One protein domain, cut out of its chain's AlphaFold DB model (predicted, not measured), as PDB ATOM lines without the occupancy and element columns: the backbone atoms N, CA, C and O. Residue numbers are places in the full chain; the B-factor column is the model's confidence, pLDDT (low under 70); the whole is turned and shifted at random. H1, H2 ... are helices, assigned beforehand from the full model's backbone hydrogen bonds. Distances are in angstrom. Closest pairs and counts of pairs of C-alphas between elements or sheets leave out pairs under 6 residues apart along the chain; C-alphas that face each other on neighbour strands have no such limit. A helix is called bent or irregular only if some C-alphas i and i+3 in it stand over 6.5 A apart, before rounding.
ATOM      1  N   GLN A  18       7.545  66.094 111.650       96.69
ATOM      2  CA  GLN A  18       8.533  65.671 112.645       96.69
ATOM      3  C   GLN A  18       8.549  66.569 113.896       96.69
ATOM      4  O   GLN A  18       8.818  66.091 114.997       96.69
ATOM      5  N   ASP A  19       8.241  67.861 113.738       97.06
ATOM      6  CA  ASP A  19       8.185  68.816 114.841       97.06
ATOM      7  C   ASP A  19       6.916  68.588 115.669       97.06
ATOM      8  O   ASP A  19       6.975  68.649 116.896       97.06
ATOM      9  N   ASP A  20       5.791  68.273 115.017       97.12
ATOM     10  CA  ASP A  20       4.550  67.882 115.694       97.12
ATOM     11  C   ASP A  20       4.734  66.594 116.501       97.12
ATOM     12  O   ASP A  20       4.424  66.529 117.691       97.12
ATOM     13  N   GLU A  21       5.349  65.577 115.903       96.56
ATOM     14  CA  GLU A  21       5.633  64.330 116.605       96.56
ATOM     15  C   GLU A  21       6.623  64.521 117.766       96.56
ATOM     16  O   GLU A  21       6.455  63.912 118.828       96.56
ATOM     17  N   ALA A  22       7.609  65.413 117.620       95.81
ATOM     18  CA  ALA A  22       8.524  65.768 118.702       95.81
ATOM     19  C   ALA A  22       7.798  66.500 119.844       95.81
ATOM     20  O   ALA A  22       8.036  66.188 121.017       95.81
ATOM     21  N   CYS A  23       6.883  67.425 119.531       95.62
ATOM     22  CA  CYS A  23       5.996  68.061 120.509       95.62
ATOM     23  C   CYS A  23       5.159  67.012 121.253       95.62
ATOM     24  O   CYS A  23       5.200  66.954 122.483       95.62
ATOM     25  N   ASN A  24       4.511  66.107 120.519       95.94
ATOM     26  CA  ASN A  24       3.706  65.020 121.075       95.94
ATOM     27  C   ASN A  24       4.520  64.085 121.983       95.94
ATOM     28  O   ASN A  24       4.020  63.611 123.008       95.94
ATOM     29  N   PHE A  25       5.780  63.802 121.640       95.69
ATOM     30  CA  PHE A  25       6.685  63.043 122.503       95.69
ATOM     31  C   PHE A  25       7.022  63.811 123.787       95.69
ATOM     32  O   PHE A  25       6.904  63.262 124.884       95.69
ATOM     33  N   MET A  26       7.403  65.087 123.672       94.81
ATOM     34  CA  MET A  26       7.726  65.931 124.826       94.81
ATOM     35  C   MET A  26       6.529  66.127 125.757       94.81
ATOM     36  O   MET A  26       6.712  66.189 126.975       94.81
ATOM     37  N   ASP A  27       5.312  66.179 125.218       94.69
ATOM     38  CA  ASP A  27       4.112  66.365 126.021       94.69
ATOM     39  C   ASP A  27       3.778  65.167 126.910       94.69
ATOM     40  O   ASP A  27       3.269  65.341 128.021       94.69
ATOM     41  N   LYS A  28       4.181  63.965 126.489       95.75
ATOM     42  CA  LYS A  28       4.074  62.732 127.283       95.75
ATOM     43  C   LYS A  28       5.089  62.675 128.431       95.75
ATOM     44  O   LYS A  28       4.905  61.899 129.368       95.75
ATOM     45  N   LEU A  29       6.155  63.482 128.393       96.25
ATOM     46  CA  LEU A  29       7.143  63.529 129.470       96.25
ATOM     47  C   LEU A  29       6.610  64.314 130.685       96.25
ATOM     48  O   LEU A  29       6.010  65.384 130.517       96.25
ATOM     49  N   PRO A  30       6.913  63.873 131.926       97.19
ATOM     50  CA  PRO A  30       6.621  64.654 133.125       97.19
ATOM     51  C   PRO A  30       7.234  66.057 133.040       97.19
ATOM     52  O   PRO A  30       8.410  66.190 132.702       97.19
ATOM     53  N   LEU A  31       6.482  67.098 133.419       94.25
ATOM     54  CA  LEU A  31       6.912  68.506 133.317       94.25
ATOM     55  C   LEU A  31       8.317  68.756 133.891       94.25
ATOM     56  O   LEU A  31       9.140  69.418 133.262       94.25
ATOM     57  N   LYS A  32       8.621  68.153 135.047       95.19
ATOM     58  CA  LYS A  32       9.928  68.253 135.720       95.19
ATOM     59  C   LYS A  32      11.108  67.687 134.913       95.19
ATOM     60  O   LYS A  32      12.240  68.081 135.156       95.19
ATOM     61  N   MET A  33      10.854  66.778 133.969       96.44
ATOM     62  CA  MET A  33      11.875  66.124 133.143       96.44
ATOM     63  C   MET A  33      12.096  66.826 131.802       96.44
ATOM     64  O   MET A  33      13.162  66.667 131.215       96.44
ATOM     65  N   ARG A  34      11.126  67.614 131.318       95.25
ATOM     66  CA  ARG A  34      11.184  68.227 129.979       95.25
ATOM     67  C   ARG A  34      12.421  69.109 129.793       95.25
ATOM     68  O   ARG A  34      13.105  69.000 128.784       95.25
ATOM     69  N   GLY A  35      12.745  69.944 130.784       93.50
ATOM     70  CA  GLY A  35      13.915  70.829 130.714       93.50
ATOM     71  C   GLY A  35      15.246  70.074 130.640       93.50
ATOM     72  O   GLY A  35      16.126  70.444 129.864       93.50
ATOM     73  N   GLU A  36      15.380  68.994 131.412       95.69
ATOM     74  CA  GLU A  36      16.579  68.151 131.404       95.69
ATOM     75  C   GLU A  36      16.680  67.325 130.116       95.69
ATOM     76  O   GLU A  36      17.754  67.242 129.525       95.69
ATOM     77  N   PHE A  37      15.554  66.807 129.622       96.31
ATOM     78  CA  PHE A  37      15.485  66.132 128.329       96.31
ATOM     79  C   PHE A  37      15.940  67.049 127.185       96.31
ATOM     80  O   PHE A  37      16.804  66.660 126.407       96.31
ATOM     81  N   ILE A  38      15.445  68.292 127.115       95.00
ATOM     82  CA  ILE A  38      15.864  69.260 126.085       95.00
ATOM     83  C   ILE A  38      17.370  69.534 126.180       95.00
ATOM     84  O   ILE A  38      18.063  69.565 125.163       95.00
ATOM     85  N   ARG A  39      17.909  69.690 127.397       95.88
ATOM     86  CA  ARG A  39      19.354  69.867 127.604       95.88
ATOM     87  C   ARG A  39      20.146  68.679 127.050       95.88
ATOM     88  O   ARG A  39      21.152  68.885 126.374       95.88
ATOM     89  N   GLN A  40      19.707  67.454 127.330       97.25
ATOM     90  CA  GLN A  40      20.344  66.229 126.841       97.25
ATOM     91  C   GLN A  40      20.213  66.082 125.322       97.25
ATOM     92  O   GLN A  40      21.194  65.735 124.671       97.25
ATOM     93  N   ALA A  41      19.057  66.418 124.749       95.88
ATOM     94  CA  ALA A  41      18.819  66.391 123.309       95.88
ATOM     95  C   ALA A  41      19.765  67.341 122.556       95.88
ATOM     96  O   ALA A  41      20.340  66.954 121.543       95.88
ATOM     97  N   VAL A  42      20.011  68.545 123.089       96.19
ATOM     98  CA  VAL A  42      21.002  69.477 122.521       96.19
ATOM     99  C   VAL A  42      22.409  68.873 122.548       96.19
ATOM    100  O   VAL A  42      23.108  68.916 121.541       96.19
ATOM    101  N   VAL A  43      22.828  68.279 123.671       97.38
ATOM    102  CA  VAL A  43      24.152  67.634 123.779       97.38
ATOM    103  C   VAL A  43      24.269  66.435 122.832       97.38
ATOM    104  O   VAL A  43      25.303  66.268 122.191       97.38
ATOM    105  N   CYS A  44      23.210  65.637 122.694       96.62
ATOM    106  CA  CYS A  44      23.140  64.526 121.748       96.62
ATOM    107  C   CYS A  44      23.272  65.010 120.297       96.62
ATOM    108  O   CYS A  44      24.086  64.471 119.551       96.62
ATOM    109  N   GLY A  45      22.555  66.071 119.915       95.50
ATOM    110  CA  GLY A  45      22.676  66.681 118.590       95.50
ATOM    111  C   GLY A  45      24.094  67.170 118.289       95.50
ATOM    112  O   GLY A  45      24.591  66.961 117.187       95.50
ATOM    113  N   VAL A  46      24.783  67.752 119.276       96.88
ATOM    114  CA  VAL A  46      26.197  68.137 119.131       96.88
ATOM    115  C   VAL A  46      27.090  66.904 118.970       96.88
ATOM    116  O   VAL A  46      27.916  66.884 118.070       96.88
ATOM    117  N   ALA A  47      26.896  65.852 119.770       96.25
ATOM    118  CA  ALA A  47      27.668  64.614 119.637       96.25
ATOM    119  C   ALA A  47      27.494  63.956 118.254       96.25
ATOM    120  O   ALA A  47      28.458  63.455 117.685       96.25
ATOM    121  N   LEU A  48      26.283  63.999 117.689       93.25
ATOM    122  CA  LEU A  48      26.029  63.557 116.317       93.25
ATOM    123  C   LEU A  48      26.765  64.437 115.295       93.25
ATOM    124  O   LEU A  48      27.350  63.908 114.354       93.25
ATOM    125  N   ALA A  49      26.778  65.758 115.496       94.50
ATOM    126  CA  ALA A  49      27.477  66.696 114.617       94.50
ATOM    127  C   ALA A  49      29.008  66.521 114.619       94.50
ATOM    128  O   ALA A  49      29.635  66.777 113.595       94.50
ATOM    129  N   GLU A  50      29.598  66.085 115.738       94.19
ATOM    130  CA  GLU A  50      31.033  65.753 115.837       94.19
ATOM    131  C   GLU A  50      31.404  64.517 114.997       94.19
ATOM    132  O   GLU A  50      32.535  64.408 114.530       94.19
ATOM    133  N   VAL A  51      30.461  63.589 114.777       90.62
ATOM    134  CA  VAL A  51      30.660  62.437 113.879       90.62
ATOM    135  C   VAL A  51      30.528  62.863 112.416       90.62
ATOM    136  O   VAL A  51      31.393  62.551 111.599       90.62
ATOM    137  N   ASP A  52      29.447  63.569 112.080       91.19
ATOM    138  CA  ASP A  52      29.233  64.214 110.781       91.19
ATOM    139  C   ASP A  52      28.211  65.345 110.958       91.19
ATOM    140  O   ASP A  52      27.101  65.141 111.456       91.19
ATOM    141  N   THR A  53      28.560  66.555 110.520       92.38
ATOM    142  CA  THR A  53      27.755  67.769 110.735       92.38
ATOM    143  C   THR A  53      26.367  67.718 110.092       92.38
ATOM    144  O   THR A  53      25.487  68.490 110.478       92.38
ATOM    145  N   ARG A  54      26.130  66.806 109.140       92.75
ATOM    146  CA  ARG A  54      24.837  66.608 108.466       92.75
ATOM    147  C   ARG A  54      23.898  65.687 109.246       92.75
ATOM    148  O   ARG A  54      22.688  65.741 109.016       92.75
ATOM    149  N   LEU A  55      24.414  64.867 110.168       92.62
ATOM    150  CA  LEU A  55      23.620  63.883 110.915       92.62
ATOM    151  C   LEU A  55      22.437  64.497 111.671       92.62
ATOM    152  O   LEU A  55      21.336  63.968 111.517       92.62
ATOM    153  N   PRO A  56      22.583  65.603 112.432       94.12
ATOM    154  CA  PRO A  56      21.451  66.173 113.157       94.12
ATOM    155  C   PRO A  56      20.310  66.585 112.227       94.12
ATOM    156  O   PRO A  56      19.153  66.303 112.522       94.12
ATOM    157  N   ALA A  57      20.629  67.204 111.086       92.94
ATOM    158  CA  ALA A  57      19.626  67.642 110.121       92.94
ATOM    159  C   ALA A  57      18.909  66.451 109.471       92.94
ATOM    160  O   ALA A  57      17.685  66.450 109.376       92.94
ATOM    161  N   ILE A  58      19.657  65.420 109.071       92.25
ATOM    162  CA  ILE A  58      19.090  64.243 108.407       92.25
ATOM    163  C   ILE A  58      18.231  63.438 109.382       92.25
ATOM    164  O   ILE A  58      17.071  63.165 109.076       92.25
ATOM    165  N   ILE A  59      18.747  63.137 110.577       93.31
ATOM    166  CA  ILE A  59      17.993  62.423 111.615       93.31
ATOM    167  C   ILE A  59      16.741  63.218 111.997       93.31
ATOM    168  O   ILE A  59      15.661  62.641 112.064       93.31
ATOM    169  N   SER A  60      16.853  64.539 112.174       94.25
ATOM    170  CA  SER A  60      15.696  65.393 112.456       94.25
ATOM    171  C   SER A  60      14.669  65.372 111.324       94.25
ATOM    172  O   SER A  60      13.482  65.322 111.612       94.25
ATOM    173  N   SER A  61      15.087  65.396 110.053       92.44
ATOM    174  CA  SER A  61      14.163  65.395 108.905       92.44
ATOM    175  C   SER A  61      13.433  64.070 108.688       92.44
ATOM    176  O   SER A  61      12.367  64.051 108.079       92.44
ATOM    177  N   LEU A  62      14.016  62.969 109.161       91.38
ATOM    178  CA  LEU A  62      13.492  61.615 108.984       91.38
ATOM    179  C   LEU A  62      12.843  61.068 110.251       91.38
ATOM    180  O   LEU A  62      12.304  59.960 110.227       91.38
ATOM    181  N   TYR A  63      12.904  61.824 111.349       93.88
ATOM    182  CA  TYR A  63      12.272  61.446 112.594       93.88
ATOM    183  C   TYR A  63      10.789  61.188 112.356       93.88
ATOM    184  O   TYR A  63      10.074  62.018 111.791       93.88
ATOM    185  N   ARG A  64      10.361  60.012 112.816       93.94
ATOM    186  CA  ARG A  64       8.960  59.682 112.972       93.94
ATOM    187  C   ARG A  64       8.724  58.965 114.296       93.94
ATOM    188  O   ARG A  64       9.585  58.206 114.753       93.94
ATOM    189  N   GLN A  65       7.549  59.122 114.892       91.50
ATOM    190  CA  GLN A  65       7.089  58.308 116.001       91.50
ATOM    191  C   GLN A  65       7.183  56.828 115.605       91.50
ATOM    192  O   GLN A  65       6.640  56.398 114.589       91.50
ATOM    193  N   GLY A  66       7.861  56.042 116.441       90.31
ATOM    194  CA  GLY A  66       8.053  54.611 116.207       90.31
ATOM    195  C   GLY A  66       9.297  54.249 115.397       90.31
ATOM    196  O   GLY A  66       9.461  53.067 115.112       90.31
ATOM    197  N   ILE A  67      10.177  55.210 115.076       92.81
ATOM    198  CA  ILE A  67      11.500  54.903 114.512       92.81
ATOM    199  C   ILE A  67      12.220  53.854 115.370       92.81
ATOM    200  O   ILE A  67      12.322  53.972 116.596       92.81
ATOM    201  N   THR A  68      12.693  52.802 114.717       93.75
ATOM    202  CA  THR A  68      13.374  51.677 115.356       93.75
ATOM    203  C   THR A  68      14.872  51.942 115.505       93.75
ATOM    204  O   THR A  68      15.455  52.793 114.828       93.75
ATOM    205  N   GLY A  69      15.526  51.183 116.390       91.88
ATOM    206  CA  GLY A  69      16.983  51.241 116.534       91.88
ATOM    207  C   GLY A  69      17.714  50.889 115.235       91.88
ATOM    208  O   GLY A  69      18.680  51.563 114.881       91.88
ATOM    209  N   ASP A  70      17.221  49.892 114.496       92.38
ATOM    210  CA  ASP A  70      17.818  49.451 113.232       92.38
ATOM    211  C   ASP A  70      17.703  50.516 112.137       92.38
ATOM    212  O   ASP A  70      18.682  50.783 111.438       92.38
ATOM    213  N   GLU A  71      16.549  51.181 112.023       90.81
ATOM    214  CA  GLU A  71      16.370  52.310 111.102       90.81
ATOM    215  C   GLU A  71      17.319  53.457 111.450       90.81
ATOM    216  O   GLU A  71      17.996  53.986 110.570       90.81
ATOM    217  N   LEU A  72      17.440  53.803 112.734       91.44
ATOM    218  CA  LEU A  72      18.355  54.855 113.169       91.44
ATOM    219  C   LEU A  72      19.817  54.508 112.840       91.44
ATOM    220  O   LEU A  72      20.552  55.357 112.335       91.44
ATOM    221  N   ILE A  73      20.238  53.261 113.071       91.19
ATOM    222  CA  ILE A  73      21.582  52.781 112.710       91.19
ATOM    223  C   ILE A  73      21.792  52.841 111.195       91.19
ATOM    224  O   ILE A  73      22.857  53.268 110.748       91.19
ATOM    225  N   ALA A  74      20.804  52.427 110.400       88.25
ATOM    226  CA  ALA A  74      20.882  52.475 108.942       88.25
ATOM    227  C   ALA A  74      21.036  53.916 108.431       88.25
ATOM    228  O   ALA A  74      21.897  54.171 107.588       88.25
ATOM    229  N   LEU A  75      20.284  54.867 108.994       87.25
ATOM    230  CA  LEU A  75      20.410  56.290 108.670       87.25
ATOM    231  C   LEU A  75      21.796  56.828 109.013       87.25
ATOM    232  O   LEU A  75      22.426  57.480 108.181       87.25
ATOM    233  N   ILE A  76      22.301  56.513 110.209       89.06
ATOM    234  CA  ILE A  76      23.647  56.921 110.610       89.06
ATOM    235  C   ILE A  76      24.676  56.343 109.637       89.06
ATOM    236  O   ILE A  76      25.496  57.097 109.132       89.06
ATOM    237  N   LYS A  77      24.604  55.049 109.301       87.06
ATOM    238  CA  LYS A  77      25.519  54.408 108.337       87.06
ATOM    239  C   LYS A  77      25.464  55.039 106.947       87.06
ATOM    240  O   LYS A  77      26.503  55.186 106.319       87.06
ATOM    241  N   GLN A  78      24.278  55.412 106.470       82.19
ATOM    242  CA  GLN A  78      24.108  56.020 105.152       82.19
ATOM    243  C   GLN A  78      24.747  57.411 105.079       82.19
ATOM    244  O   GLN A  78      25.426  57.731 104.104       82.19
ATOM    245  N   VAL A  79      24.545  58.241 106.103       81.31
ATOM    246  CA  VAL A  79      25.138  59.588 106.163       81.31
ATOM    247  C   VAL A  79      26.637  59.503 106.407       81.31
ATOM    248  O   VAL A  79      27.425  60.176 105.745       81.31
ATOM    249  N   ALA A  80      27.014  58.628 107.331       72.12
ATOM    250  CA  ALA A  80      28.371  58.409 107.781       72.12
ATOM    251  C   ALA A  80      29.112  57.373 106.919       72.12
ATOM    252  O   ALA A  80      30.066  56.771 107.408       72.12
ATOM    253  N   GLY A  81      28.695  57.161 105.660       61.19
ATOM    254  CA  GLY A  81      29.206  56.169 104.694       61.19
ATOM    255  C   GLY A  81      30.698  56.272 104.324       61.19
ATOM    256  O   GLY A  81      31.095  55.851 103.244       61.19
TER     257      GLY A  81
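AT A GLANCE: This is residues 18 to 81 of the 117 residues of an uncharacterized protein of Arsenophonus sp. ENCA (UniProt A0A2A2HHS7). A long helix, H2, makes one long side of an open frame; shorter helices fold back from its two ends, H1 from the first and H3 from the last. H4 packs on H3 and stays clear of H2. The printed part has 64 residues with four named helices, H1, H2, H3 and H4 along the chain, and no named strand; the class is all helix. It is only just compact, close to loose, with a radius of gyration of the C-alphas of 12.5 A, and elongated, spanning 38 by 23 by 17 A.

IN THESE COORDINATES: H2, residues 31 to 51, is 31.3 A long and ends at C-alpha 51 (30.660, 62.437, 113.879). It is only just irregular: C-alphas 32 and 35 are 6.9 A apart. H1, residues 18 to 28, begins at C-alpha 18 (8.533, 65.671, 112.645) and is 15.6 A long. H3 is residues 55 to 62, 10.6 A. H4, residues 69 to 79, is 15.6 A long and ends at C-alpha 79 (25.138, 59.588, 106.163).

HOW THE PARTS SIT: H3 is the hub, touching the three other helices, and the helix packing is mostly crossed, with no touching pair at a shallow tilt. H2 touches it with residues 45 to 49 alone, at a steep tilt of 61 degrees, opposite ways; the closest C-alphas, of Gly 45 and Pro 56, are 5.6 A apart. H4 touches H3 at a steep tilt of 57 degrees, opposite ways, closest at the C-alphas of Leu 55 and Val 79, 6.6 A. H1 and H3 only just touch, with 3 pairs of C-alphas within 8 A, about perpendicular at 89 degrees; the closest C-alphas, of Gln 18 and Ser 61, are 6.8 A apart. H1 and H2 are close but not clearly touching, with the closest C-alphas, of Met 26 and Arg 34, 6.6 A apart. H4 is apart from H1 and H2. Every O i to N i+4 pair is within hydrogen-bond range in H3 and H4, against 6 of 7 in H1 and 14 of 17 in H2.

THE WHOLE: The two C-alphas farthest apart, of Lys 32 and Gly 81, are 38.5 A apart. The printed part has no cut and no long link. Its mean pLDDT is 92.7; residue 81 alone is under 70.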